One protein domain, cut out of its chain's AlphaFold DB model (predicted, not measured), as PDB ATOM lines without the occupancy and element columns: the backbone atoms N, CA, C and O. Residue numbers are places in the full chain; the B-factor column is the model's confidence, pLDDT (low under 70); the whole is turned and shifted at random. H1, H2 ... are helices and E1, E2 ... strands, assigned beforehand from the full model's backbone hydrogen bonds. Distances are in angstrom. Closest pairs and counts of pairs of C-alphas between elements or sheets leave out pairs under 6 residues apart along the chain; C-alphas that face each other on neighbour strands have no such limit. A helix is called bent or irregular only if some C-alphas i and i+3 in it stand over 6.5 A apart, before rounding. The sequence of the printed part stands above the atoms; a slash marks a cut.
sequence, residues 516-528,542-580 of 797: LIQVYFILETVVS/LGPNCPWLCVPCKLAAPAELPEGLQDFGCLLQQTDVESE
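AT A GLANCE: This is residues 516 to 528 and 542 to 580 of the 797 residues of an uncharacterized protein of Symbiodinium microadriaticum (UniProt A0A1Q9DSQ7). With little regular structure, the domain is a narrow two-stranded ribbon, E1 beside E2, with short helix H1 at one end; in the stretch 516 to 528, residues 520 to 521 pair with residues 572 to 573 of E2, and the stretch then leads away to a cut after residue 528. The printed part has 52 residues, 14 of them in E1, H1 and E2, in that order; the class is mixed, the sheet antiparallel. It is loose, with a radius of gyration of the C-alphas of 13.4 A, and flat, spanning 39 by 28 by 15 A.

HOW THE PARTS SIT: Residues 520 to 521 pair antiparallel with residues 572 to 573 of E2, residues 571 to 574. Residues 549 to 550 pair antiparallel with 579 to 580. E1, residues 553 to 556, is antiparallel to E2 at 141 degrees; N 554 and O 573 are within hydrogen-bond range at 2.8 A. H1, residues 563 to 568, is irregular: C-alphas 564 and 567 are 7.2 A apart, and 0 of 2 O i to N i+4 pairs but 2 of 3 O i to N i+3 pairs are within range.

IN THESE COORDINATES: E1 begins at C-alpha 553 (381.011, 332.146, 889.308) and measures 9.1 A; H1 measures 10.4 A; E2, 9.6 A, ends at C-alpha 574 (384.811, 329.967, 888.459).

THE WHOLE: The C-alphas farthest apart, of Gly 543 and Glu 563, are 40.4 A apart. Residues 529 to 541 are cut out, leaving 34.3 A between C-alphas 528 and 542. The link E1 to H1 is short, H1 to E2 tight. The pLDDT is under 70 at residues 516 to 528 and 568 to 570.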
ATOM      1  N   LEU A 516     395.323 330.019 883.012       47.50
ATOM      2  CA  LEU A 516     394.577 330.991 883.828       47.50
ATOM      3  C   LEU A 516     393.169 331.265 883.274       47.50
ATOM      4  O   LEU A 516     392.241 331.437 884.054       47.50
ATOM      5  N   ILE A 517     392.974 331.226 881.949       53.38
ATOM      6  CA  ILE A 517     391.652 331.445 881.325       53.38
ATOM      7  C   ILE A 517     390.644 330.357 881.720       53.38
ATOM      8  O   ILE A 517     389.457 330.632 881.818       53.38
ATOM      9  N   GLN A 518     391.092 329.135 882.020       51.22
ATOM     10  CA  GLN A 518     390.171 328.066 882.427       51.22
ATOM     11  C   GLN A 518     389.454 328.356 883.753       51.22
ATOM     12  O   GLN A 518     388.386 327.809 883.986       51.22
ATOM     13  N   VAL A 519     390.017 329.219 884.609       61.16
ATOM     14  CA  VAL A 519     389.413 329.610 885.895       61.16
ATOM     15  C   VAL A 519     388.662 330.939 885.788       61.16
ATOM     16  O   VAL A 519     387.787 331.219 886.604       61.16
ATOM     17  N   TYR A 520     388.981 331.768 884.795       60.47
ATOM     18  CA  TYR A 520     388.372 333.080 884.608       60.47
ATOM     19  C   TYR A 520     387.654 333.139 883.265       60.47
ATOM     20  O   TYR A 520     388.282 333.209 882.209       60.47
ATOM     21  N   PHE A 521     386.326 333.190 883.304       65.38
ATOM     22  CA  PHE A 521     385.531 333.452 882.116       65.38
ATOM     23  C   PHE A 521     385.728 334.905 881.703       65.38
ATOM     24  O   PHE A 521     385.237 335.839 882.348       65.38
ATOM     25  N   ILE A 522     386.457 335.071 880.605       53.81
ATOM     26  CA  ILE A 522     386.514 336.324 879.871       53.81
ATOM     27  C   ILE A 522     385.227 336.395 879.064       53.81
ATOM     28  O   ILE A 522     385.006 335.613 878.138       53.81
ATOM     29  N   LEU A 523     384.353 337.327 879.424       54.50
ATOM     30  CA  LEU A 523     383.292 337.732 878.519       54.50
ATOM     31  C   LEU A 523     383.976 338.531 877.413       54.50
ATOM     32  O   LEU A 523     384.277 339.704 877.606       54.50
ATOM     33  N   GLU A 524     384.292 337.872 876.295       42.47
ATOM     34  CA  GLU A 524     384.856 338.532 875.118       42.47
ATOM     35  C   GLU A 524     383.891 339.631 874.659       42.47
ATOM     36  O   GLU A 524     382.914 339.404 873.947       42.47
ATOM     37  N   THR A 525     384.173 340.862 875.061       44.62
ATOM     38  CA  THR A 525     383.609 342.070 874.472       44.62
ATOM     39  C   THR A 525     384.420 342.417 873.228       44.62
ATOM     40  O   THR A 525     384.910 343.532 873.071       44.62
ATOM     41  N   VAL A 526     384.611 341.452 872.321       42.62
ATOM     42  CA  VAL A 526     385.303 341.728 871.060       42.62
ATOM     43  C   VAL A 526     384.356 342.526 870.172       42.62
ATOM     44  O   VAL A 526     383.513 341.995 869.449       42.62
ATOM     45  N   VAL A 527     384.511 343.848 870.216       47.81
ATOM     46  CA  VAL A 527     383.913 344.781 869.260       47.81
ATOM     47  C   VAL A 527     384.770 344.792 867.990       47.81
ATOM     48  O   VAL A 527     385.367 345.796 867.626       47.81
ATOM     49  N   SER A 528     384.874 343.659 867.295       44.00
ATOM     50  CA  SER A 528     385.445 343.624 865.945       44.00
ATOM     51  C   SER A 528     384.305 343.571 864.932       44.00
ATOM     52  O   SER A 528     383.781 342.498 864.661       44.00
ATOM     53  N   LEU A 542     364.713 321.534 880.527       79.06
ATOM     54  CA  LEU A 542     364.994 321.118 881.900       79.06
ATOM     55  C   LEU A 542     365.124 319.590 881.935       79.06
ATOM     56  O   LEU A 542     364.377 318.901 881.240       79.06
ATOM     57  N   GLY A 543     366.038 319.070 882.756       76.06
ATOM     58  CA  GLY A 543     366.238 317.634 882.973       76.06
ATOM     59  C   GLY A 543     367.579 317.098 882.449       76.06
ATOM     60  O   GLY A 543     368.402 317.878 881.974       76.06
ATOM     61  N   PRO A 544     367.782 315.768 882.469       74.69
ATOM     62  CA  PRO A 544     369.090 315.137 882.250       74.69
ATOM     63  C   PRO A 544     369.658 315.316 880.834       74.69
ATOM     64  O   PRO A 544     370.846 315.121 880.618       74.69
ATOM     65  N   ASN A 545     368.819 315.705 879.869       79.75
ATOM     66  CA  ASN A 545     369.238 316.011 878.497       79.75
ATOM     67  C   ASN A 545     369.489 317.512 878.278       79.75
ATOM     68  O   ASN A 545     369.619 317.946 877.136       79.75
ATOM     69  N   CYS A 546     369.490 318.322 879.339       85.06
ATOM     70  CA  CYS A 546     369.783 319.741 879.240       85.06
ATOM     71  C   CYS A 546     371.247 319.922 878.801       85.06
ATOM     72  O   CYS A 546     372.141 319.496 879.530       85.06
ATOM     73  N   PRO A 547     371.525 320.566 877.653       84.31
ATOM     74  CA  PRO A 547     372.900 320.761 877.187       84.31
ATOM     75  C   PRO A 547     373.643 321.853 877.973       84.31
ATOM     76  O   PRO A 547     374.794 322.153 877.672       84.31
ATOM     77  N   TRP A 548     372.976 322.485 878.942       88.50
ATOM     78  CA  TRP A 548     373.504 323.597 879.717       88.50
ATOM     79  C   TRP A 548     373.986 323.119 881.080       88.50
ATOM     80  O   TRP A 548     373.278 322.400 881.788       88.50
ATOM     81  N   LEU A 549     375.160 323.598 881.471       90.56
ATOM     82  CA  LEU A 549     375.723 323.398 882.798       90.56
ATOM     83  C   LEU A 549     375.574 324.678 883.622       90.56
ATOM     84  O   LEU A 549     375.604 325.792 883.094       90.56
ATOM     85  N   CYS A 550     375.385 324.520 884.929       89.50
ATOM     86  CA  CYS A 550     375.568 325.607 885.874       89.50
ATOM     87  C   CYS A 550     377.055 325.694 886.197       89.50
ATOM     88  O   CYS A 550     377.642 324.736 886.700       89.50
ATOM     89  N   VAL A 551     377.631 326.861 885.933       90.56
ATOM     90  CA  VAL A 551     379.004 327.177 886.304       90.56
ATOM     91  C   VAL A 551     378.962 328.209 887.429       90.56
ATOM     92  O   VAL A 551     378.559 329.351 887.188       90.56
ATOM     93  N   PRO A 552     379.290 327.823 888.673       86.19
ATOM     94  CA  PRO A 552     379.313 328.757 889.790       86.19
ATOM     95  C   PRO A 552     380.434 329.775 889.592       86.19
ATOM     96  O   PRO A 552     381.601 329.403 889.482       86.19
ATOM     97  N   CYS A 553     380.073 331.058 889.552       88.69
ATOM     98  CA  CYS A 553     381.011 332.146 889.308       88.69
ATOM     99  C   CYS A 553     380.904 333.237 890.376       88.69
ATOM    100  O   CYS A 553     379.804 333.595 890.804       88.69
ATOM    101  N   LYS A 554     382.043 333.838 890.730       84.62
ATOM    102  CA  LYS A 554     382.144 335.093 891.483       84.62
ATOM    103  C   LYS A 554     382.682 336.175 890.551       84.62
ATOM    104  O   LYS A 554     383.585 335.928 889.760       84.62
ATOM    105  N   LEU A 555     382.134 337.382 890.648       82.06
ATOM    106  CA  LEU A 555     382.714 338.540 889.979       82.06
ATOM    107  C   LEU A 555     384.017 338.923 890.686       82.06
ATOM    108  O   LEU A 555     383.986 339.227 891.878       82.06
ATOM    109  N   ALA A 556     385.128 338.903 889.958       80.56
ATOM    110  CA  ALA A 556     386.423 339.354 890.445       80.56
ATOM    111  C   ALA A 556     386.670 340.793 889.977       80.56
ATOM    112  O   ALA A 556     386.561 341.104 888.782       80.56
ATOM    113  N   ALA A 557     386.959 341.682 890.928       75.94
ATOM    114  CA  ALA A 557     387.282 343.077 890.631       75.94
ATOM    115  C   ALA A 557     388.688 343.183 890.012       75.94
ATOM    116  O   ALA A 557     389.533 342.360 890.353       75.94
ATOM    117  N   PRO A 558     388.999 344.209 889.191       78.69
ATOM    118  CA  PRO A 558     390.323 344.378 888.580       78.69
ATOM    119  C   PRO A 558     391.501 344.218 889.542       78.69
ATOM    120  O   PRO A 558     392.481 343.565 889.213       78.69
ATOM    121  N   ALA A 559     391.379 344.747 890.761       77.75
ATOM    122  CA  ALA A 559     392.422 344.658 891.782       77.75
ATOM    123  C   ALA A 559     392.644 343.232 892.333       77.75
ATOM    124  O   ALA A 559     393.705 342.950 892.882       77.75
ATOM    125  N   GLU A 560     391.657 342.342 892.201       76.81
ATOM    126  CA  GLU A 560     391.743 340.929 892.592       76.81
ATOM    127  C   GLU A 560     392.311 340.048 891.463       76.81
ATOM    128  O   GLU A 560     392.552 338.857 891.667       76.81
ATOM    129  N   LEU A 561     392.507 340.611 890.262       80.12
ATOM    130  CA  LEU A 561     392.971 339.875 889.091       80.12
ATOM    131  C   LEU A 561     394.508 339.838 889.013       80.12
ATOM    132  O   LEU A 561     395.180 340.795 889.414       80.12
ATOM    133  N   PRO A 562     395.092 338.758 888.454       83.75
ATOM    134  CA  PRO A 562     396.500 338.735 888.060       83.75
ATOM    135  C   PRO A 562     396.855 339.940 887.179       83.75
ATOM    136  O   PRO A 562     396.023 340.362 886.385       83.75
ATOM    137  N   GLU A 563     398.087 340.452 887.270       79.38
ATOM    138  CA  GLU A 563     398.534 341.699 886.611       79.38
ATOM    139  C   GLU A 563     398.156 341.772 885.117       79.38
ATOM    140  O   GLU A 563     397.605 342.769 884.669       79.38
ATOM    141  N   GLY A 564     398.311 340.677 884.362       78.25
ATOM    142  CA  GLY A 564     397.938 340.617 882.938       78.25
ATOM    143  C   GLY A 564     396.433 340.540 882.634       78.25
ATOM    144  O   GLY A 564     396.053 340.457 881.470       78.25
ATOM    145  N   LEU A 565     395.577 340.503 883.656       76.44
ATOM    146  CA  LEU A 565     394.118 340.447 883.554       76.44
ATOM    147  C   LEU A 565     393.429 341.690 884.149       76.44
ATOM    148  O   LEU A 565     392.216 341.829 883.999       76.44
ATOM    149  N   GLN A 566     394.170 342.599 884.795       78.50
ATOM    150  CA  GLN A 566     393.594 343.779 885.462       78.50
ATOM    151  C   GLN A 566     392.949 344.763 884.472       78.50
ATOM    152  O   GLN A 566     391.985 345.441 884.823       78.50
ATOM    153  N   ASP A 567     393.400 344.769 883.214       75.00
ATOM    154  CA  ASP A 567     392.899 345.662 882.159       75.00
ATOM    155  C   ASP A 567     391.509 345.273 881.609       75.00
ATOM    156  O   ASP A 567     390.882 346.057 880.898       75.00
ATOM    157  N   PHE A 568     390.982 344.085 881.938       63.31
ATOM    158  CA  PHE A 568     389.728 343.563 881.363       63.31
ATOM    159  C   PHE A 568     388.447 344.077 882.051       63.31
ATOM    160  O   PHE A 568     387.344 343.666 881.691       63.31
ATOM    161  N   GLY A 569     388.559 344.987 883.024       66.62
ATOM    162  CA  GLY A 569     387.431 345.664 883.679       66.62
ATOM    163  C   GLY A 569     386.636 344.792 884.660       66.62
ATOM    164  O   GLY A 569     386.450 345.183 885.813       66.62
ATOM    165  N   CYS A 570     386.176 343.608 884.252       65.44
ATOM    166  CA  CYS A 570     385.590 342.614 885.148       65.44
ATOM    167  C   CYS A 570     385.691 341.194 884.572       65.44
ATOM    168  O   CYS A 570     385.422 340.968 883.394       65.44
ATOM    169  N   LEU A 571     386.054 340.223 885.413       79.25
ATOM    170  CA  LEU A 571     386.096 338.805 885.040       79.25
ATOM    171  C   LEU A 571     385.218 337.982 885.980       79.25
ATOM    172  O   LEU A 571     385.059 338.310 887.158       79.25
ATOM    173  N   LEU A 572     384.646 336.898 885.460       81.69
ATOM    174  CA  LEU A 572     383.922 335.921 886.267       81.69
ATOM    175  C   LEU A 572     384.876 334.783 886.619       81.69
ATOM    176  O   LEU A 572     385.275 334.013 885.753       81.69
ATOM    177  N   GLN A 573     385.240 334.680 887.888       85.19
ATOM    178  CA  GLN A 573     386.039 333.576 888.392       85.19
ATOM    179  C   GLN A 573     385.133 332.382 888.680       85.19
ATOM    180  O   GLN A 573     384.198 332.502 889.474       85.19
ATOM    181  N   GLN A 574     385.431 331.229 888.089       89.94
ATOM    182  CA  GLN A 574     384.811 329.967 888.459       89.94
ATOM    183  C   GLN A 574     385.151 329.640 889.915       89.94
ATOM    184  O   GLN A 574     386.321 329.496 890.274       89.94
ATOM    185  N   THR A 575     384.136 329.540 890.766       87.69
ATOM    186  CA  THR A 575     384.323 329.265 892.197       87.69
ATOM    187  C   THR A 575     384.229 327.789 892.542       87.69
ATOM    188  O   THR A 575     384.698 327.395 893.604       87.69
ATOM    189  N   ASP A 576     383.580 326.990 891.694       89.12
ATOM    190  CA  ASP A 576     383.299 325.581 891.970       89.12
ATOM    191  C   ASP A 576     383.172 324.770 890.668       89.12
ATOM    192  O   ASP A 576     383.163 325.324 889.564       89.12
ATOM    193  N   VAL A 577     383.082 323.450 890.796       89.69
ATOM    194  CA  VAL A 577     382.946 322.511 889.679       89.69
ATOM    195  C   VAL A 577     381.612 322.727 888.959       89.69
ATOM    196  O   VAL A 577     380.577 323.011 889.564       89.69
ATOM    197  N   GLU A 578     381.643 322.587 887.637       92.62
ATOM    198  CA  GLU A 578     380.449 322.638 886.802       92.62
ATOM    199  C   GLU A 578     379.465 321.530 887.202       92.62
ATOM    200  O   GLU A 578     379.849 320.396 887.494       92.62
ATOM    201  N   SER A 579     378.176 321.850 887.211       92.25
ATOM    202  CA  SER A 579     377.118 320.908 887.585       92.25
ATOM    203  C   SER A 579     375.948 320.979 886.610       92.25
ATOM    204  O   SER A 579     375.825 321.920 885.825       92.25
ATOM    205  N   GLU A 580     375.058 319.985 886.646       92.62
ATOM    206  CA  GLU A 580     373.802 320.052 885.893       92.62
ATOM    207  C   GLU A 580     373.039 321.334 886.268       92.62
ATOM    208  O   GLU A 580     372.925 321.668 887.451       92.62
TER     209      GLU A 580